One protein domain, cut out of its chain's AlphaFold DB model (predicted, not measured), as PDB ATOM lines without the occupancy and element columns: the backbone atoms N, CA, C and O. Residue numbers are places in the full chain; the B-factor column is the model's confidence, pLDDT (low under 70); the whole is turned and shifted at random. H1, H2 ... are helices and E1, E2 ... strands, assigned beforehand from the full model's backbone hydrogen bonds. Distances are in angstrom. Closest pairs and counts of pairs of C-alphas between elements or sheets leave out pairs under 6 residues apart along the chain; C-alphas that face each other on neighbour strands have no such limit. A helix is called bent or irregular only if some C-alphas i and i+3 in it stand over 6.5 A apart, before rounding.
ATOM      1  N   ALA A  14      52.960  88.575  42.491       95.25
ATOM      2  CA  ALA A  14      51.774  88.959  41.725       95.25
ATOM      3  C   ALA A  14      51.226  90.337  42.137       95.25
ATOM      4  O   ALA A  14      50.914  91.171  41.285       95.25
ATOM      5  N   GLU A  15      51.155  90.617  43.440       93.12
ATOM      6  CA  GLU A  15      50.726  91.928  43.946       93.12
ATOM      7  C   GLU A  15      51.713  93.033  43.557       93.12
ATOM      8  O   GLU A  15      51.300  94.141  43.197       93.12
ATOM      9  N   SER A  16      53.014  92.733  43.591       94.88
ATOM     10  CA  SER A  16      54.066  93.655  43.160       94.88
ATOM     11  C   SER A  16      54.010  93.910  41.651       94.88
ATOM     12  O   SER A  16      54.025  95.069  41.239       94.88
ATOM     13  N   ASN A  17      53.806  92.878  40.827       96.81
ATOM     14  CA  ASN A  17      53.589  93.032  39.385       96.81
ATOM     15  C   ASN A  17      52.383  93.936  39.081       96.81
ATOM     16  O   ASN A  17      52.491  94.889  38.306       96.81
ATOM     17  N   ALA A  18      51.247  93.714  39.750       95.75
ATOM     18  CA  ALA A  18      50.056  94.547  39.582       95.75
ATOM     19  C   ALA A  18      50.310  96.022  39.954       95.75
ATOM     20  O   ALA A  18      49.713  96.933  39.373       95.75
ATOM     21  N   ARG A  19      51.206  96.296  40.911       94.38
ATOM     22  CA  ARG A  19      51.661  97.663  41.227       94.38
ATOM     23  C   ARG A  19      52.556  98.221  40.128       94.38
ATOM     24  O   ARG A  19      52.303  99.338  39.689       94.38
ATOM     25  N   TYR A  20      53.535  97.459  39.646       95.56
ATOM     26  CA  TYR A  20      54.419  97.888  38.559       95.56
ATOM     27  C   TYR A  20      53.635  98.268  37.308       95.56
ATOM     28  O   TYR A  20      53.835  99.348  36.763       95.56
ATOM     29  N   ARG A  21      52.673  97.435  36.897       95.88
ATOM     30  CA  ARG A  21      51.819  97.719  35.734       95.88
ATOM     31  C   ARG A  21      51.022  99.013  35.906       95.88
ATOM     32  O   ARG A  21      50.932  99.790  34.962       95.88
ATOM     33  N   ARG A  22      50.493  99.280  37.108       95.38
ATOM     34  CA  ARG A  22      49.804 100.549  37.416       95.38
ATOM     35  C   ARG A  22      50.744 101.754  37.363       95.38
ATOM     36  O   ARG A  22      50.349 102.786  36.838       95.38
ATOM     37  N   LEU A  23      51.971 101.625  37.869       93.88
ATOM     38  CA  LEU A  23      52.971 102.695  37.819       93.88
ATOM     39  C   LEU A  23      53.381 103.016  36.377       93.88
ATOM     40  O   LEU A  23      53.406 104.182  35.997       93.88
ATOM     41  N   LEU A  24      53.633 101.991  35.560       94.88
ATOM     42  CA  LEU A  24      53.972 102.158  34.145       94.88
ATOM     43  C   LEU A  24      52.809 102.766  33.351       94.88
ATOM     44  O   LEU A  24      53.025 103.680  32.562       94.88
ATOM     45  N   ALA A  25      51.571 102.330  33.606       95.06
ATOM     46  CA  ALA A  25      50.380 102.943  33.014       95.06
ATOM     47  C   ALA A  25      50.201 104.415  33.438       95.06
ATOM     48  O   ALA A  25      49.672 105.215  32.673       95.06
ATOM     49  N   GLY A  26      50.672 104.774  34.635       94.62
ATOM     50  CA  GLY A  26      50.730 106.148  35.134       94.62
ATOM     51  C   GLY A  26      51.918 106.972  34.621       94.62
ATOM     52  O   GLY A  26      52.098 108.095  35.083       94.62
ATOM     53  N   GLY A  27      52.734 106.442  33.700       93.38
ATOM     54  CA  GLY A  27      53.852 107.164  33.082       93.38
ATOM     55  C   GLY A  27      55.186 107.068  33.826       93.38
ATOM     56  O   GLY A  27      56.090 107.856  33.549       93.38
ATOM     57  N   ALA A  28      55.345 106.128  34.763       92.12
ATOM     58  CA  ALA A  28      56.643 105.891  35.394       92.12
ATOM     59  C   ALA A  28      57.703 105.504  34.345       92.12
ATOM     60  O   ALA A  28      57.497 104.593  33.546       92.12
ATOM     61  N   ALA A  29      58.859 106.170  34.382       90.88
ATOM     62  CA  ALA A  29      59.950 105.950  33.428       90.88
ATOM     63  C   ALA A  29      60.732 104.641  33.658       90.88
ATOM     64  O   ALA A  29      61.537 104.246  32.820       90.88
ATOM     65  N   GLY A  30      60.526 103.981  34.796       92.06
ATOM     66  CA  GLY A  30      61.210 102.755  35.188       92.06
ATOM     67  C   GLY A  30      60.676 102.225  36.513       92.06
ATOM     68  O   GLY A  30      59.782 102.819  37.122       92.06
ATOM     69  N   LEU A  31      61.222 101.100  36.961       93.56
ATOM     70  CA  LEU A  31      60.799 100.408  38.176       93.56
ATOM     71  C   LEU A  31      61.915 100.405  39.216       93.56
ATOM     72  O   LEU A  31      63.076 100.186  38.880       93.56
ATOM     73  N   THR A  32      61.557 100.582  40.488       91.88
ATOM     74  CA  THR A  32      62.457 100.288  41.611       91.88
ATOM     75  C   THR A  32      61.951  99.059  42.357       91.88
ATOM     76  O   THR A  32      60.862  99.064  42.926       91.88
ATOM     77  N   VAL A  33      62.745  97.995  42.361       92.69
ATOM     78  CA  VAL A  33      62.414  96.736  43.029       92.69
ATOM     79  C   VAL A  33      63.024  96.723  44.421       92.69
ATOM     80  O   VAL A  33      64.223  96.950  44.595       92.69
ATOM     81  N   VAL A  34      62.189  96.417  45.411       90.19
ATOM     82  CA  VAL A  34      62.610  96.244  46.804       90.19
ATOM     83  C   VAL A  34      62.272  94.828  47.233       90.19
ATOM     84  O   VAL A  34      61.111  94.434  47.194       90.19
ATOM     85  N   PHE A  35      63.282  94.072  47.647       91.88
ATOM     86  CA  PHE A  35      63.124  92.690  48.090       91.88
ATOM     87  C   PHE A  35      62.957  92.600  49.606       91.88
ATOM     88  O   PHE A  35      63.475  93.438  50.358       91.88
ATOM     89  N   ASP A  36      62.217  91.593  50.061       91.19
ATOM     90  CA  ASP A  36      62.017  91.358  51.488       91.19
ATOM     91  C   ASP A  36      63.321  90.945  52.197       91.19
ATOM     92  O   ASP A  36      64.393  90.851  51.590       91.19
ATOM     93  N   LEU A  37      63.279  90.807  53.524       88.25
ATOM     94  CA  LEU A  37      64.486  90.472  54.279       88.25
ATOM     95  C   LEU A  37      65.034  89.071  53.935       88.25
ATOM     96  O   LEU A  37      66.221  89.016  53.616       88.25
ATOM     97  N   PRO A  38      64.239  87.977  53.924       91.56
ATOM     98  CA  PRO A  38      64.732  86.649  53.544       91.56
ATOM     99  C   PRO A  38      65.435  86.648  52.183       91.56
ATOM    100  O   PRO A  38      66.593  86.228  52.085       91.56
ATOM    101  N   THR A  39      64.798  87.249  51.173       92.69
ATOM    102  CA  THR A  39      65.332  87.360  49.813       92.69
ATOM    103  C   THR A  39      66.671  88.094  49.810       92.69
ATOM    104  O   THR A  39      67.645  87.612  49.234       92.69
ATOM    105  N   ARG A  40      66.771  89.236  50.512       87.50
ATOM    106  CA  ARG A  40      68.014  90.033  50.623       87.50
ATOM    107  C   ARG A  40      69.142  89.327  51.373       87.50
ATOM    108  O   ARG A  40      70.302  89.707  51.217       87.50
ATOM    109  N   LEU A  41      68.819  88.336  52.196       86.25
ATOM    110  CA  LEU A  41      69.792  87.545  52.944       86.25
ATOM    111  C   LEU A  41      70.183  86.242  52.226       86.25
ATOM    112  O   LEU A  41      71.067  85.529  52.710       86.25
ATOM    113  N   GLY A  42      69.575  85.938  51.074       90.00
ATOM    114  CA  GLY A  42      69.807  84.680  50.358       90.00
ATOM    115  C   GLY A  42      69.208  83.480  51.095       90.00
ATOM    116  O   GLY A  42      69.833  82.418  51.187       90.00
ATOM    117  N   HIS A  43      68.036  83.671  51.698       92.56
ATOM    118  CA  HIS A  43      67.252  82.616  52.325       92.56
ATOM    119  C   HIS A  43      65.955  82.407  51.557       92.56
ATOM    120  O   HIS A  43      65.282  83.375  51.218       92.56
ATOM    121  N   ASP A  44      65.618  81.137  51.347       95.50
ATOM    122  CA  ASP A  44      64.299  80.747  50.866       95.50
ATOM    123  C   ASP A  44      63.245  81.037  51.942       95.50
ATOM    124  O   ASP A  44      63.514  80.960  53.145       95.50
ATOM    125  N   SER A  45      62.031  81.349  51.511       95.88
ATOM    126  CA  SER A  45      60.929  81.758  52.384       95.88
ATOM    127  C   SER A  45      60.382  80.654  53.301       95.88
ATOM    128  O   SER A  45      59.625  80.955  54.224       95.88
ATOM    129  N   ASP A  46      60.751  79.391  53.071       95.00
ATOM    130  CA  ASP A  46      60.315  78.222  53.846       95.00
ATOM    131  C   ASP A  46      61.229  77.880  55.036       95.00
ATOM    132  O   ASP A  46      60.957  76.929  55.775       95.00
ATOM    133  N   VAL A  47      62.296  78.653  55.271       93.25
ATOM    134  CA  VAL A  47      63.131  78.469  56.466       93.25
ATOM    135  C   VAL A  47      62.458  79.082  57.706       93.25
ATOM    136  O   VAL A  47      61.938  80.195  57.627       93.25
ATOM    137  N   PRO A  48      62.540  78.449  58.896       90.31
ATOM    138  CA  PRO A  48      61.832  78.928  60.091       90.31
ATOM    139  C   PRO A  48      62.108  80.391  60.468       90.31
ATOM    140  O   PRO A  48      61.210  81.100  60.908       90.31
ATOM    141  N   HIS A  49      63.343  80.861  60.267       87.00
ATOM    142  CA  HIS A  49      63.754  82.228  60.604       87.00
ATOM    143  C   HIS A  49      63.224  83.291  59.625       87.00
ATOM    144  O   HIS A  49      63.252  84.472  59.950       87.00
ATOM    145  N   ALA A  50      62.729  82.894  58.444       88.75
ATOM    146  CA  ALA A  50      62.116  83.811  57.482       88.75
ATOM    147  C   ALA A  50      60.666  84.167  57.852       88.75
ATOM    148  O   ALA A  50      60.133  85.174  57.376       88.75
ATOM    149  N   HIS A  51      60.017  83.359  58.698       88.44
ATOM    150  CA  HIS A  51      58.625  83.556  59.086       88.44
ATOM    151  C   HIS A  51      58.398  84.951  59.685       88.44
ATOM    152  O   HIS A  51      59.112  85.395  60.579       88.44
ATOM    153  N   GLY A  52      57.373  85.645  59.188       89.00
ATOM    154  CA  GLY A  52      57.061  87.018  59.587       89.00
ATOM    155  C   GLY A  52      57.833  88.097  58.824       89.00
ATOM    156  O   GLY A  52      57.444  89.256  58.889       89.00
ATOM    157  N   GLU A  53      58.858  87.756  58.045       91.50
ATOM    158  CA  GLU A  53      59.571  88.722  57.198       91.50
ATOM    159  C   GLU A  53      59.280  88.542  55.701       91.50
ATOM    160  O   GLU A  53      59.464  89.488  54.928       91.50
ATOM    161  N   VAL A  54      58.752  87.375  55.309       94.00
ATOM    162  CA  VAL A  54      58.317  87.074  53.934       94.00
ATOM    163  C   VAL A  54      57.292  88.103  53.454       94.00
ATOM    164  O   VAL A  54      56.232  88.280  54.059       94.00
ATOM    165  N   GLY A  55      57.611  88.805  52.369       91.25
ATOM    166  CA  GLY A  55      56.748  89.814  51.747       91.25
ATOM    167  C   GLY A  55      56.516  91.083  52.582       91.25
ATOM    168  O   GLY A  55      55.731  91.945  52.180       91.25
ATOM    169  N   ARG A  56      57.153  91.234  53.754       89.31
ATOM    170  CA  ARG A  56      56.817  92.297  54.722       89.31
ATOM    171  C   ARG A  56      57.299  93.677  54.286       89.31
ATOM    172  O   ARG A  56      56.533  94.634  54.284       89.31
ATOM    173  N   ALA A  57      58.588  93.799  53.981       86.00
ATOM    174  CA  ALA A  57      59.247  95.070  53.655       86.00
ATOM    175  C   ALA A  57      59.718  95.137  52.193       86.00
ATOM    176  O   ALA A  57      60.548  95.974  51.843       86.00
ATOM    177  N   GLY A  58      59.223  94.222  51.365       89.88
ATOM    178  CA  GLY A  58      59.694  93.977  50.014       89.88
ATOM    179  C   GLY A  58      58.910  92.838  49.374       89.88
ATOM    180  O   GLY A  58      58.095  92.201  50.040       89.88
ATOM    181  N   VAL A  59      59.152  92.581  48.095       93.69
ATOM    182  CA  VAL A  59      58.635  91.388  47.419       93.69
ATOM    183  C   VAL A  59      59.454  90.153  47.804       93.69
ATOM    184  O   VAL A  59      60.683  90.235  47.876       93.69
ATOM    185  N   ALA A  60      58.775  89.029  48.044       94.94
ATOM    186  CA  ALA A  60      59.406  87.723  48.236       94.94
ATOM    187  C   ALA A  60      59.762  87.091  46.882       94.94
ATOM    188  O   ALA A  60      58.901  86.998  46.000       94.94
ATOM    189  N   VAL A  61      61.017  86.675  46.708       96.62
ATOM    190  CA  VAL A  61      61.505  85.979  45.508       96.62
ATOM    191  C   VAL A  61      62.467  84.888  45.945       96.62
ATOM    192  O   VAL A  61      63.575  85.201  46.366       96.62
ATOM    193  N   ASP A  62      62.091  83.623  45.771       97.38
ATOM    194  CA  ASP A  62      62.991  82.503  46.072       97.38
ATOM    195  C   ASP A  62      63.550  81.846  44.806       97.38
ATOM    196  O   ASP A  62      64.543  81.121  44.853       97.38
ATOM    197  N   SER A  63      62.899  82.066  43.661       98.00
ATOM    198  CA  SER A  63      63.129  81.287  42.445       98.00
ATOM    199  C   SER A  63      62.888  82.062  41.149       98.00
ATOM    200  O   SER A  63      62.345  83.172  41.137       98.00
ATOM    201  N   VAL A  64      63.238  81.429  40.024       98.00
ATOM    202  CA  VAL A  64      62.910  81.928  38.680       98.00
ATOM    203  C   VAL A  64      61.403  82.046  38.455       98.00
ATOM    204  O   VAL A  64      60.970  83.006  37.827       98.00
ATOM    205  N   ASP A  65      60.583  81.174  39.045       98.06
ATOM    206  CA  ASP A  65      59.122  81.249  38.914       98.06
ATOM    207  C   ASP A  65      58.534  82.498  39.569       98.06
ATOM    208  O   ASP A  65      57.577  83.084  39.059       98.06
ATOM    209  N   ASP A  66      59.105  82.942  40.687       98.12
ATOM    210  CA  ASP A  66      58.695  84.195  41.324       98.12
ATOM    211  C   ASP A  66      59.100  85.394  40.477       98.12
ATOM    212  O   ASP A  66      58.306  86.316  40.299       98.12
ATOM    213  N   MET A  67      60.298  85.355  39.893       97.88
ATOM    214  CA  MET A  67      60.783  86.411  39.008       97.88
ATOM    215  C   MET A  67      59.948  86.509  37.719       97.88
ATOM    216  O   MET A  67      59.615  87.615  37.284       97.88
ATOM    217  N   ARG A  68      59.533  85.367  37.152       98.31
ATOM    218  CA  ARG A  68      58.603  85.289  36.010       98.31
ATOM    219  C   ARG A  68      57.275  85.959  36.342       98.31
ATOM    220  O   ARG A  68      56.799  86.789  35.571       98.31
ATOM    221  N   VAL A  69      56.694  85.648  37.504       98.19
ATOM    222  CA  VAL A  69      55.444  86.275  37.968       98.19
ATOM    223  C   VAL A  69      55.638  87.774  38.215       98.19
ATOM    224  O   VAL A  69      54.804  88.578  37.801       98.19
ATOM    225  N   LEU A  70      56.745  88.161  38.851       97.75
ATOM    226  CA  LEU A  70      57.046  89.547  39.204       97.75
ATOM    227  C   LEU A  70      57.102  90.465  37.976       97.75
ATOM    228  O   LEU A  70      56.611  91.595  38.025       97.75
ATOM    229  N   PHE A  71      57.647  89.976  36.862       97.94
ATOM    230  CA  PHE A  71      57.806  90.741  35.621       97.94
ATOM    231  C   PHE A  71      56.868  90.314  34.488       97.94
ATOM    232  O   PHE A  71      57.036  90.748  33.349       97.94
ATOM    233  N   ALA A  72      55.834  89.525  34.791       98.06
ATOM    234  CA  ALA A  72      54.855  89.087  33.808       98.06
ATOM    235  C   ALA A  72      54.238  90.278  33.045       98.06
ATOM    236  O   ALA A  72      53.662  91.208  33.626       98.06
ATOM    237  N   GLY A  73      54.378  90.247  31.718       96.62
ATOM    238  CA  GLY A  73      53.855  91.266  30.807       96.62
ATOM    239  C   GLY A  73      54.507  92.649  30.928       96.62
ATOM    240  O   GLY A  73      53.867  93.631  30.542       96.62
ATOM    241  N   ILE A  74      55.720  92.745  31.482       96.94
ATOM    242  CA  ILE A  74      56.545  93.961  31.506       96.94
ATOM    243  C   ILE A  74      57.746  93.730  30.573       96.94
ATOM    244  O   ILE A  74      58.519  92.819  30.848       96.94
ATOM    245  N   PRO A  75      57.926  94.520  29.496       96.31
ATOM    246  CA  PRO A  75      59.013  94.314  28.539       96.31
ATOM    247  C   PRO A  75      60.358  94.780  29.119       96.31
ATOM    248  O   PRO A  75      60.658  95.979  29.147       96.31
ATOM    249  N   LEU A  76      61.169  93.831  29.594       96.31
ATOM    250  CA  LEU A  76      62.431  94.103  30.302       96.31
ATOM    251  C   LEU A  76      63.541  94.706  29.424       96.31
ATOM    252  O   LEU A  76      64.509  95.254  29.951       96.31
ATOM    253  N   ASP A  77      63.398  94.659  28.098       95.25
ATOM    254  CA  ASP A  77      64.301  95.313  27.142       95.25
ATOM    255  C   ASP A  77      64.008  96.815  26.952       95.25
ATOM    256  O   ASP A  77      64.772  97.514  26.286       95.25
ATOM    257  N   ARG A  78      62.885  97.306  27.495       94.44
ATOM    258  CA  ARG A  78      62.409  98.693  27.333       94.44
ATOM    259  C   ARG A  78      62.179  99.410  28.651       94.44
ATOM    260  O   ARG A  78      62.284 100.630  28.693       94.44
ATOM    261  N   VAL A  79      61.822  98.676  29.703       95.81
ATOM    262  CA  VAL A  79      61.537  99.243  31.023       95.81
ATOM    263  C   VAL A  79      62.775  99.089  31.908       95.81
ATOM    264  O   VAL A  79      63.077  97.966  32.314       95.81
ATOM    265  N   PRO A  80      63.482 100.182  32.249       94.69
ATOM    266  CA  PRO A  80      64.625 100.097  33.141       94.69
ATOM    267  C   PRO A  80      64.177  99.671  34.539       94.69
ATOM    268  O   PRO A  80      63.195 100.192  35.079       94.69
ATOM    269  N   ALA A  81      64.925  98.747  35.139       93.69
ATOM    270  CA  ALA A  81      64.656  98.239  36.478       93.69
ATOM    271  C   ALA A  81      65.869  98.442  37.389       93.69
ATOM    272  O   ALA A  81      66.944  97.877  37.172       93.69
ATOM    273  N   SER A  82      65.673  99.222  38.444       93.62
ATOM    274  CA  SER A  82      66.657  99.433  39.498       93.62
ATOM    275  C   SER A  82      66.370  98.529  40.688       93.62
ATOM    276  O   SER A  82      65.217  98.347  41.075       93.62
ATOM    277  N   MET A  83      67.409  97.954  41.282       91.56
ATOM    278  CA  MET A  83      67.278  97.070  42.440       91.56
ATOM    279  C   MET A  83      68.486  97.176  43.362       91.56
ATOM    280  O   MET A  83      69.610  97.386  42.902       91.56
ATOM    281  N   THR A  84      68.251  96.996  44.658       87.94
ATOM    282  CA  THR A  84      69.309  96.940  45.671       87.94
ATOM    283  C   THR A  84      69.500  95.505  46.125       87.94
ATOM    284  O   THR A  84      68.560  94.877  46.613       87.94
ATOM    285  N   ILE A  85      70.722  95.002  45.985       86.94
ATOM    286  CA  ILE A  85      71.090  93.623  46.308       86.94
ATOM    287  C   ILE A  85      72.303  93.615  47.241       86.94
ATOM    288  O   ILE A  85      73.172  94.482  47.168       86.94
ATOM    289  N   GLY A  86      72.378  92.637  48.136       80.25
ATOM    290  CA  GLY A  86      73.623  92.287  48.817       80.25
ATOM    291  C   GLY A  86      74.504  91.398  47.942       80.25
ATOM    292  O   GLY A  86      74.029  90.792  46.980       80.25
ATOM    293  N   THR A  87      75.777  91.252  48.311       70.69
ATOM    294  CA  THR A  87      76.719  90.396  47.576       70.69
ATOM    295  C   THR A  87      76.197  88.967  47.384       70.69
ATOM    296  O   THR A  87      76.195  88.458  46.268       70.69
ATOM    297  N   ARG A  88      75.688  88.321  48.445       70.62
ATOM    298  CA  ARG A  88      75.136  86.948  48.363       70.62
ATOM    299  C   ARG A  88      73.910  86.837  47.454       70.62
ATOM    300  O   ARG A  88      73.556  85.745  47.037       70.62
ATOM    301  N   THR A  89      73.287  87.964  47.132       75.25
ATOM    302  CA  THR A  89      72.073  88.043  46.320       75.25
ATOM    303  C   THR A  89      72.344  88.523  44.896       75.25
ATOM    304  O   THR A  89      71.437  89.015  44.228       75.25
ATOM    305  N   ALA A  90      73.572  88.330  44.392       87.94
ATOM    306  CA  ALA A  90      73.858  88.371  42.952       87.94
ATOM    307  C   ALA A  90      72.893  87.472  42.152       87.94
ATOM    308  O   ALA A  90      72.548  87.783  41.014       87.94
ATOM    309  N   THR A  91      72.369  86.420  42.793       94.12
ATOM    310  CA  THR A  91      71.277  85.578  42.291       94.12
ATOM    311  C   THR A  91      70.070  86.374  41.789       94.12
ATOM    312  O   THR A  91      69.497  85.997  40.776       94.12
ATOM    313  N   LEU A  92      69.702  87.497  42.413       95.50
ATOM    314  CA  LEU A  92      68.544  88.302  42.003       95.50
ATOM    315  C   LEU A  92      68.760  88.984  40.652       95.50
ATOM    316  O   LEU A  92      67.840  89.039  39.835       95.50
ATOM    317  N   LEU A  93      69.981  89.461  40.392       95.81
ATOM    318  CA  LEU A  93      70.339  90.007  39.086       95.81
ATOM    319  C   LEU A  93      70.335  88.911  38.014       95.81
ATOM    320  O   LEU A  93      69.836  89.135  36.914       95.81
ATOM    321  N   LEU A  94      70.858  87.730  38.343       97.25
ATOM    322  CA  LEU A  94      70.881  86.591  37.428       97.25
ATOM    323  C   LEU A  94      69.470  86.087  37.114       97.25
ATOM    324  O   LEU A  94      69.158  85.864  35.950       97.25
ATOM    325  N   LEU A  95      68.588  85.987  38.112       97.94
ATOM    326  CA  LEU A  95      67.175  85.652  37.915       97.94
ATOM    327  C   LEU A  95      66.474  86.678  37.020       97.94
ATOM    328  O   LEU A  95      65.735  86.297  36.116       97.94
ATOM    329  N   TYR A  96      66.725  87.973  37.240       97.25
ATOM    330  CA  TYR A  96      66.216  89.033  36.369       97.25
ATOM    331  C   TYR A  96      66.690  88.846  34.923       97.25
ATOM    332  O   TYR A  96      65.884  88.935  34.000       97.25
ATOM    333  N   GLN A  97      67.982  88.567  34.727       97.69
ATOM    334  CA  GLN A  97      68.548  88.331  33.401       97.69
ATOM    335  C   GLN A  97      67.932  87.096  32.732       97.69
ATOM    336  O   GLN A  97      67.531  87.195  31.578       97.69
ATOM    337  N   VAL A  98      67.804  85.972  33.445       98.19
ATOM    338  CA  VAL A  98      67.184  84.740  32.923       98.19
ATOM    339  C   VAL A  98      65.757  85.011  32.450       98.19
ATOM    340  O   VAL A  98      65.407  84.664  31.328       98.19
ATOM    341  N   VAL A  99      64.943  85.697  33.258       98.31
ATOM    342  CA  VAL A  99      63.562  86.032  32.871       98.31
ATOM    343  C   VAL A  99      63.518  86.993  31.684       98.31
ATOM    344  O   VAL A  99      62.631  86.883  30.842       98.31
ATOM    345  N   ALA A 100      64.462  87.927  31.579       97.50
ATOM    346  CA  ALA A 100      64.538  88.807  30.420       97.50
ATOM    347  C   ALA A 100      64.906  88.042  29.136       97.50
ATOM    348  O   ALA A 100      64.287  88.260  28.095       97.50
ATOM    349  N   GLU A 101      65.849  87.104  29.221       97.44
ATOM    350  CA  GLU A 101      66.237  86.224  28.111       97.44
ATOM    351  C   GLU A 101      65.077  85.312  27.680       97.44
ATOM    352  O   GLU A 101      64.828  85.165  26.484       97.44
ATOM    353  N   GLU A 102      64.286  84.791  28.624       97.44
ATOM    354  CA  GLU A 102      63.048  84.043  28.338       97.44
ATOM    355  C   GLU A 102      61.989  84.885  27.608       97.44
ATOM    356  O   GLU A 102      61.204  84.352  26.824       97.44
ATOM    357  N   GLN A 103      61.973  86.204  27.824       96.88
ATOM    358  CA  GLN A 103      61.123  87.148  27.087       96.88
ATOM    359  C   GLN A 103      61.696  87.529  25.708       96.88
ATOM    360  O   GLN A 103      61.078  88.314  24.986       96.88
ATOM    361  N   GLY A 104      62.866  87.001  25.333       96.00
ATOM    362  CA  GLY A 104      63.564  87.311  24.085       96.00
ATOM    363  C   GLY A 104      64.429  88.574  24.138       96.00
ATOM    364  O   GLY A 104      64.903  89.027  23.096       96.00
ATOM    365  N   ALA A 105      64.643  89.164  25.319       95.31
ATOM    366  CA  ALA A 105      65.574  90.274  25.479       95.31
ATOM    367  C   ALA A 105      67.017  89.756  25.502       95.31
ATOM    368  O   ALA A 105      67.346  88.819  26.224       95.31
ATOM    369  N   THR A 106      67.903  90.403  24.753       93.25
ATOM    370  CA  THR A 106      69.340  90.148  24.854       93.25
ATOM    371  C   THR A 106      69.925  90.890  26.057       93.25
ATOM    372  O   THR A 106      69.455  91.969  26.434       93.25
ATOM    373  N   ALA A 107      70.959  90.317  26.675       89.69
ATOM    374  CA  ALA A 107      71.561  90.843  27.900       89.69
ATOM    375  C   ALA A 107      72.078  92.295  27.744       89.69
ATOM    376  O   ALA A 107      71.942  93.113  28.657       89.69
ATOM    377  N   ASP A 108      72.549  92.664  26.550       92.00
ATOM    378  CA  ASP A 108      73.018  94.012  26.210       92.00
ATOM    379  C   ASP A 108      71.907  95.072  26.154       92.00
ATOM    380  O   ASP A 108      72.204  96.265  26.137       92.00
ATOM    381  N   ARG A 109      70.627  94.677  26.153       94.06
ATOM    382  CA  ARG A 109      69.477  95.599  26.164       94.06
ATOM    383  C   ARG A 109      68.939  95.879  27.561       94.06
ATOM    384  O   ARG A 109      68.086  96.752  27.717       94.06
ATOM    385  N   LEU A 110      69.423  95.173  28.579       96.00
ATOM    386  CA  LEU A 110      68.930  95.317  29.945       96.00
ATOM    387  C   LEU A 110      69.492  96.593  30.581       96.00
ATOM    388  O   LEU A 110      70.694  96.727  30.796       96.00
ATOM    389  N   THR A 111      68.599  97.532  30.891       96.12
ATOM    390  CA  THR A 111      68.937  98.845  31.464       96.12
ATOM    391  C   THR A 111      68.433  98.987  32.902       96.12
ATOM    392  O   THR A 111      67.591  98.219  33.373       96.12
ATOM    393  N   GLY A 112      68.963  99.977  33.623       93.75
ATOM    394  CA  GLY A 112      68.676 100.222  35.038       93.75
ATOM    395  C   GLY A 112      69.929 100.133  35.906       93.75
ATOM    396  O   GLY A 112      71.046 100.027  35.393       93.75
ATOM    397  N   THR A 113      69.736 100.178  37.226       94.31
ATOM    398  CA  THR A 113      70.844 100.219  38.190       94.31
ATOM    399  C   THR A 113      70.778  99.063  39.181       94.31
ATOM    400  O   THR A 113      69.771  98.850  39.853       94.31
ATOM    401  N   THR A 114      71.874  98.326  39.324       92.88
ATOM    402  CA  THR A 114      72.086  97.401  40.439       92.88
ATOM    403  C   THR A 114      72.912  98.098  41.509       92.88
ATOM    404  O   THR A 114      74.106  98.340  41.324       92.88
ATOM    405  N   TYR A 115      72.282  98.405  42.638       91.00
ATOM    406  CA  TYR A 115      72.966  98.915  43.819       91.00
ATOM    407  C   TYR A 115      73.482  97.735  44.643       91.00
ATOM    408  O   TYR A 115      72.691  96.953  45.172       91.00
ATOM    409  N   VAL A 116      74.802  97.595  44.741       89.12
ATOM    410  CA  VAL A 116      75.456  96.497  45.464       89.12
ATOM    411  C   VAL A 116      75.805  96.970  46.865       89.12
ATOM    412  O   VAL A 116      76.675  97.822  47.040       89.12
ATOM    413  N   LEU A 117      75.128  96.425  47.872       82.88
ATOM    414  CA  LEU A 117      75.427  96.732  49.267       82.88
ATOM    415  C   LEU A 117      76.826  96.229  49.614       82.88
ATOM    416  O   LEU A 117      77.091  95.028  49.567       82.88
ATOM    417  N   ALA A 118      77.709  97.160  49.965       70.12
ATOM    418  CA  ALA A 118      79.093  96.842  50.274       70.12
ATOM    419  C   ALA A 118      79.188  95.928  51.508       70.12
ATOM    420  O   ALA A 118      78.688  96.264  52.585       70.12
ATOM    421  N   SER A 119      79.880  94.797  51.372       67.12
ATOM    422  CA  SER A 119      80.325  93.984  52.505       67.12
ATOM    423  C   SER A 119      81.731  94.404  52.942       67.12
ATOM    424  O   SER A 119      82.555  94.804  52.119       67.12
ATOM    425  N   ARG A 120      82.024  94.303  54.243       62.81
ATOM    426  CA  ARG A 120      83.394  94.377  54.769       62.81
ATOM    427  C   ARG A 120      83.733  93.068  55.496       62.81
ATOM    428  O   ARG A 120      82.954  92.689  56.373       62.81
ATOM    429  N   PRO A 121      84.857  92.398  55.164       64.19
ATOM    430  CA  PRO A 121      85.803  92.724  54.084       64.19
ATOM    431  C   PRO A 121      85.175  92.612  52.673       64.19
ATOM    432  O   PRO A 121      84.072  92.065  52.539       64.19
ATOM    433  N   PRO A 122      85.835  93.164  51.631       65.06
ATOM    434  CA  PRO A 122      85.424  92.975  50.244       65.06
ATOM    435  C   PRO A 122      85.297  91.486  49.931       65.06
ATOM    436  O   PRO A 122      86.121  90.675  50.348       65.06
ATOM    437  N   SER A 123      84.233  91.123  49.231       78.50
ATOM    438  CA  SER A 123      83.928  89.740  48.887       78.50
ATOM    439  C   SER A 123      84.296  89.467  47.433       78.50
ATOM    440  O   SER A 123      83.823  90.203  46.569       78.50
ATOM    441  N   ARG A 124      84.983  88.352  47.150       86.81
ATOM    442  CA  ARG A 124      85.208  87.853  45.778       86.81
ATOM    443  C   ARG A 124      83.939  87.869  44.920       86.81
ATOM    444  O   ARG A 124      83.969  88.297  43.780       86.81
ATOM    445  N   LEU A 125      82.801  87.469  45.490       88.12
ATOM    446  CA  LEU A 125      81.522  87.450  44.774       88.12
ATOM    447  C   LEU A 125      81.064  88.849  44.301       88.12
ATOM    448  O   LEU A 125      80.349  88.952  43.310       88.12
ATOM    449  N   ALA A 126      81.476  89.926  44.981       88.19
ATOM    450  CA  ALA A 126      81.227  91.285  44.501       88.19
ATOM    451  C   ALA A 126      82.101  91.579  43.280       88.19
ATOM    452  O   ALA A 126      81.587  92.076  42.283       88.19
ATOM    453  N   ASP A 127      83.390  91.237  43.336       90.25
ATOM    454  CA  ASP A 127      84.323  91.436  42.222       90.25
ATOM    455  C   ASP A 127      83.875  90.653  40.980       90.25
ATOM    456  O   ASP A 127      83.804  91.216  39.885       90.25
ATOM    457  N   ASP A 128      83.460  89.397  41.169       93.31
ATOM    458  CA  ASP A 128      82.873  88.554  40.127       93.31
ATOM    459  C   ASP A 128      81.606  89.188  39.541       93.31
ATOM    460  O   ASP A 128      81.453  89.240  38.319       93.31
ATOM    461  N   LEU A 129      80.722  89.735  40.382       92.75
ATOM    462  CA  LEU A 129      79.520  90.444  39.940       92.75
ATOM    463  C   LEU A 129      79.865  91.671  39.083       92.75
ATOM    464  O   LEU A 129      79.281  91.850  38.013       92.75
ATOM    465  N   PHE A 130      80.816  92.503  39.516       92.44
ATOM    466  CA  PHE A 130      81.263  93.664  38.738       92.44
ATOM    467  C   PHE A 130      81.919  93.240  37.416       92.44
ATOM    468  O   PHE A 130      81.674  93.861  36.379       92.44
ATOM    469  N   ALA A 131      82.744  92.191  37.419       94.69
ATOM    470  CA  ALA A 131      83.383  91.666  36.214       94.69
ATOM    471  C   ALA A 131      82.367  91.083  35.221       94.69
ATOM    472  O   ALA A 131      82.418  91.407  34.032       94.69
ATOM    473  N   TYR A 132      81.409  90.300  35.713       95.69
ATOM    474  CA  TYR A 132      80.327  89.729  34.918       95.69
ATOM    475  C   TYR A 132      79.478  90.829  34.283       95.69
ATOM    476  O   TYR A 132      79.279  90.826  33.077       95.69
ATOM    477  N   CYS A 133      79.041  91.831  35.053       94.81
ATOM    478  CA  CYS A 133      78.179  92.884  34.512       94.81
ATOM    479  C   CYS A 133      78.876  93.741  33.453       94.81
ATOM    480  O   CYS A 133      78.242  94.123  32.477       94.81
ATOM    481  N   ARG A 134      80.182  94.011  33.601       94.69
ATOM    482  CA  ARG A 134      80.959  94.709  32.563       94.69
ATOM    483  C   ARG A 134      80.995  93.946  31.237       94.69
ATOM    484  O   ARG A 134      81.094  94.583  30.195       94.69
ATOM    485  N   THR A 135      80.941  92.618  31.295       96.06
ATOM    486  CA  THR A 135      81.057  91.736  30.128       96.06
ATOM    487  C   THR A 135      79.683  91.443  29.524       96.06
ATOM    488  O   THR A 135      79.453  91.709  28.349       96.06
ATOM    489  N   GLU A 136      78.752  90.964  30.346       96.69
ATOM    490  CA  GLU A 136      77.464  90.406  29.920       96.69
ATOM    491  C   GLU A 136      76.310  91.421  29.964       96.69
ATOM    492  O   GLU A 136      75.322  91.272  29.253       96.69
ATOM    493  N   LEU A 137      76.405  92.465  30.798       95.75
ATOM    494  CA  LEU A 137      75.333  93.450  31.020       95.75
ATOM    495  C   LEU A 137      75.829  94.901  30.834       95.75
ATOM    496  O   LEU A 137      75.637  95.738  31.724       95.75
ATOM    497  N   PRO A 138      76.440  95.250  29.686       94.31
ATOM    498  CA  PRO A 138      77.190  96.500  29.516       94.31
ATOM    499  C   PRO A 138      76.345  97.779  29.620       94.31
ATOM    500  O   PRO A 138      76.887  98.854  29.866       94.31
ATOM    501  N   ARG A 139      75.019  97.697  29.438       94.50
ATOM    502  CA  ARG A 139      74.101  98.848  29.563       94.50
ATOM    503  C   ARG A 139      73.506  99.028  30.957       94.50
ATOM    504  O   ARG A 139      72.767  99.989  31.187       94.50
ATOM    505  N   ARG A 140      73.813  98.127  31.888       94.19
ATOM    506  CA  ARG A 140      73.329  98.194  33.263       94.19
ATOM    507  C   ARG A 140      74.366  98.864  34.150       94.19
ATOM    508  O   ARG A 140      75.507  98.419  34.234       94.19
ATOM    509  N   ALA A 141      73.961  99.906  34.869       93.44
ATOM    510  CA  ALA A 141      74.829 100.517  35.865       93.44
ATOM    511  C   ALA A 141      74.944  99.589  37.081       93.44
ATOM    512  O   ALA A 141      73.933  99.147  37.625       93.44
ATOM    513  N   VAL A 142      76.163  99.314  37.541       91.38
ATOM    514  CA  VAL A 142      76.402  98.573  38.787       91.38
ATOM    515  C   VAL A 142      77.209  99.457  39.711       91.38
ATOM    516  O   VAL A 142      78.328  99.850  39.386       91.38
ATOM    517  N   VAL A 143      76.613  99.813  40.844       90.38
ATOM    518  CA  VAL A 143      77.132 100.870  41.714       90.38
ATOM    519  C   VAL A 143      77.199 100.356  43.150       90.38
ATOM    520  O   VAL A 143      76.191  99.862  43.661       90.38
ATOM    521  N   PRO A 144      78.350 100.470  43.835       87.81
ATOM    522  CA  PRO A 144      78.420 100.230  45.270       87.81
ATOM    523  C   PRO A 144      77.473 101.167  46.030       87.81
ATOM    524  O   PRO A 144      77.431 102.368  45.765       87.81
ATOM    525  N   ALA A 145      76.736 100.638  47.000       85.00
ATOM    526  CA  ALA A 145      75.801 101.399  47.817       85.00
ATOM    527  C   ALA A 145      75.986 101.107  49.308       85.00
ATOM    528  O   ALA A 145      76.370 100.008  49.717       85.00
ATOM    529  N   LEU A 146      75.677 102.107  50.131       76.06
ATOM    530  CA  LEU A 146      75.540 101.928  51.570       76.06
ATOM    531  C   LEU A 146      74.143 101.384  51.893       76.06
ATOM    532  O   LEU A 146      73.184 101.707  51.187       76.06
ATOM    533  N   PRO A 147      74.004 100.575  52.959       67.56
ATOM    534  CA  PRO A 147      72.694 100.138  53.406       67.56
ATOM    535  C   PRO A 147      71.823 101.357  53.726       67.56
ATOM    536  O   PRO A 147      72.300 102.295  54.377       67.56
ATOM    537  N   PRO A 148      70.554 101.366  53.286       66.19
ATOM    538  CA  PRO A 148      69.651 102.448  53.631       66.19
ATOM    539  C   PRO A 148      69.448 102.490  55.154       66.19
ATOM    540  O   PRO A 148      69.532 101.448  55.821       66.19
ATOM    541  N   PRO A 149      69.158 103.670  55.732       63.16
ATOM    542  CA  PRO A 149      68.789 103.761  57.138       63.16
ATOM    543  C   PRO A 149      67.593 102.846  57.425       63.16
ATOM    544  O   PRO A 149      66.685 102.713  56.600       63.16
ATOM    545  N   ARG A 150      67.584 102.202  58.600       58.28
ATOM    546  CA  ARG A 150      66.477 101.318  58.997       58.28
ATOM    547  C   ARG A 150      65.158 102.094  58.937       58.28
ATOM    548  O   ARG A 150      65.039 103.167  59.529       58.28
ATOM    549  N   PRO A 159      50.507  86.784  57.979       84.50
ATOM    550  CA  PRO A 159      50.759  85.508  58.643       84.50
ATOM    551  C   PRO A 159      50.752  84.310  57.687       84.50
ATOM    552  O   PRO A 159      51.304  83.269  58.034       84.50
ATOM    553  N   VAL A 160      50.154  84.431  56.495       91.00
ATOM    554  CA  VAL A 160      50.092  83.334  55.516       91.00
ATOM    555  C   VAL A 160      51.072  83.494  54.353       91.00
ATOM    556  O   VAL A 160      51.165  82.594  53.519       91.00
ATOM    557  N   ALA A 161      51.832  84.594  54.286       91.06
ATOM    558  CA  ALA A 161      52.776  84.832  53.191       91.06
ATOM    559  C   ALA A 161      53.856  83.744  53.106       91.06
ATOM    560  O   ALA A 161      54.073  83.187  52.031       91.06
ATOM    561  N   ALA A 162      54.463  83.379  54.240       91.75
ATOM    562  CA  ALA A 162      55.468  82.316  54.290       91.75
ATOM    563  C   ALA A 162      54.898  80.966  53.826       91.75
ATOM    564  O   ALA A 162      55.519  80.285  53.016       91.75
ATOM    565  N   ALA A 163      53.682  80.613  54.255       93.75
ATOM    566  CA  ALA A 163      53.033  79.364  53.856       93.75
ATOM    567  C   ALA A 163      52.741  79.309  52.346       93.75
ATOM    568  O   ALA A 163      53.039  78.310  51.694       93.75
ATOM    569  N   ARG A 164      52.214  80.400  51.768       94.38
ATOM    570  CA  ARG A 164      51.969  80.507  50.317       94.38
ATOM    571  C   ARG A 164      53.255  80.370  49.514       94.38
ATOM    572  O   ARG A 164      53.274  79.730  48.465       94.38
ATOM    573  N   GLN A 165      54.323  80.988  49.999       95.88
ATOM    574  CA  GLN A 165      55.601  80.976  49.315       95.88
ATOM    575  C   GLN A 165      56.300  79.609  49.440       95.88
ATOM    576  O   GLN A 165      56.793  79.077  48.446       95.88
ATOM    577  N   ALA A 166      56.216  78.965  50.607       95.88
ATOM    578  CA  ALA A 166      56.655  77.586  50.806       95.88
ATOM    579  C   ALA A 166      55.916  76.600  49.883       95.88
ATOM    580  O   ALA A 166      56.532  75.695  49.325       95.88
ATOM    581  N   GLU A 167      54.614  76.796  49.650       96.88
ATOM    582  CA  GLU A 167      53.851  75.984  48.694       96.88
ATOM    583  C   GLU A 167      54.382  76.134  47.256       96.88
ATOM    584  O   GLU A 167      54.500  75.147  46.526       96.88
ATOM    585  N   ARG A 168      54.741  77.356  46.838       96.94
ATOM    586  CA  ARG A 168      55.349  77.612  45.517       96.94
ATOM    587  C   ARG A 168      56.707  76.928  45.383       96.94
ATOM    588  O   ARG A 168      56.948  76.259  44.380       96.94
ATOM    589  N   LEU A 169      57.549  77.025  46.411       97.50
ATOM    590  CA  LEU A 169      58.833  76.327  46.473       97.50
ATOM    591  C   LEU A 169      58.673  74.807  46.411       97.50
ATOM    592  O   LEU A 169      59.382  74.148  45.652       97.50
ATOM    593  N   ALA A 170      57.724  74.243  47.160       97.62
ATOM    594  CA  ALA A 170      57.445  72.811  47.137       97.62
ATOM    595  C   ALA A 170      57.040  72.345  45.730       97.62
ATOM    596  O   ALA A 170      57.547  71.331  45.250       97.62
ATOM    597  N   LYS A 171      56.195  73.117  45.034       97.62
ATOM    598  CA  LYS A 171      55.820  72.844  43.638       97.62
ATOM    599  C   LYS A 171      57.037  72.888  42.714       97.62
ATOM    600  O   LYS A 171      57.271  71.919  42.002       97.62
ATOM    601  N   LEU A 172      57.842  73.950  42.758       97.56
ATOM    602  CA  LEU A 172      59.064  74.051  41.949       97.56
ATOM    603  C   LEU A 172      59.983  72.843  42.172       97.56
ATOM    604  O   LEU A 172      60.425  72.203  41.216       97.56
ATOM    605  N   ARG A 173      60.255  72.510  43.437       97.81
ATOM    606  CA  ARG A 173      61.151  71.405  43.799       97.81
ATOM    607  C   ARG A 173      60.603  70.039  43.380       97.81
ATOM    608  O   ARG A 173      61.408  69.164  43.081       97.81
ATOM    609  N   ALA A 174      59.282  69.873  43.313       97.25
ATOM    610  CA  ALA A 174      58.637  68.649  42.836       97.25
ATOM    611  C   ALA A 174      58.675  68.491  41.305       97.25
ATOM    612  O   ALA A 174      58.769  67.369  40.818       97.25
ATOM    613  N   TRP A 175      58.599  69.591  40.548       95.50
ATOM    614  CA  TRP A 175      58.521  69.556  39.079       95.50
ATOM    615  C   TRP A 175      59.874  69.666  38.367       95.50
ATOM    616  O   TRP A 175      59.999  69.252  37.215       95.50
ATOM    617  N   ARG A 176      60.890  70.243  39.015       96.50
ATOM    618  CA  ARG A 176      62.222  70.406  38.415       96.50
ATOM    619  C   ARG A 176      62.966  69.074  38.279       96.50
ATOM    620  O   ARG A 176      62.745  68.129  39.031       96.50
TER     621      ARG A 176
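What this domain is: This is residues 14 to 150 and 159 to 176 of the 230 residues of the protein "Methylmalonyl-CoA mutase" of Streptomyces sp. BK308 (UniProt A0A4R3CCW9). A strongly twisted slab of four parallel strands, E1 to E4, has two long helices, H4 and H5, over one face, making two layers. H1 lies by the E1 edge, H3 packs crosswise on H4, and H6 lies farther out, close to H3. The printed part has 155 residues, with six named helices and four named strands in the order H1 E1 H2 H3 E2 H4 E3 H5 E4 H6; the class is mixed and the sheet order is E1 E2 E3 E4. The whole is compact and rounded, with a radius of gyration of the C-alphas of 15.3 A and spans of 41 by 39 by 35 A.

How they stand to each other: H1, residues 14 to 25, only grazes the sheet, and with residues 14 to 17 alone touches H3, residues 64 to 70, at a steep tilt of 46 degrees, the same way; the closest C-alphas are those of Asn 17 and Leu 70, 4.9 A. Edge strand E1, residues 31 to 33, is parallel to E2, residues 81 to 86, with N 33 and O 82 within hydrogen-bond range at 2.8 A. H2, residues 37 to 41, only grazes the sheet and touches H4, residues 87 to 102, at Arg 40 and Thr 89, their closest C-alphas, 6.2 A. H3 is about perpendicular to H4, at 75 degrees, and touches it, the closest C-alphas being those of Val 64 and Leu 95, 5.7 A. H4 is over E2 at a height over the sheet of 9.9 A. E2 is parallel to E3, residues 112 to 117, with N 115 and O 83 at 2.9 A. H5, residues 124 to 136, on the same face as H4, touches it at a shallow tilt of 24 degrees, the closest C-alphas being those of Thr 87 and Ala 126, 5.5 A. Edge strand E4, residues 140 to 145, is parallel to E3, with N 114 and O 141 at 2.8 A. Three strand-helix-strand units, parallel neighbour strands joined through helices, run E1, H2 H3, E2, then E2, H4, E3, then E3, H5, E4, each with a right-handed crossover. H6, residues 161 to 175, is close to H3 but not clearly touching it. Every O i to N i+4 pair is within range in H1, H2, H3, H5 and H6, and 9 of 12 in H4, which is irregular, C-alphas 88 and 91 being 7.3 A apart.

Where its parts are: H1 begins at C-alpha 14, (51.774, 88.959, 41.725). From first to last C-alpha H4 measures 24.4 A, H6 21.6 A and H5 17.8 A. H6 ends at C-alpha 175, (58.521, 69.556, 39.079).

The domain as a whole: The farthest C-alphas, of Ala 25 and Pro 121, are 42.5 A apart. Residues 151 to 158 are not printed, and C-alphas 150 and 159 are 22.3 A apart. The link from H2 to H3 is long, 22 residues. pLDDT is under 70 at residues 119 to 122 and 147 to 150.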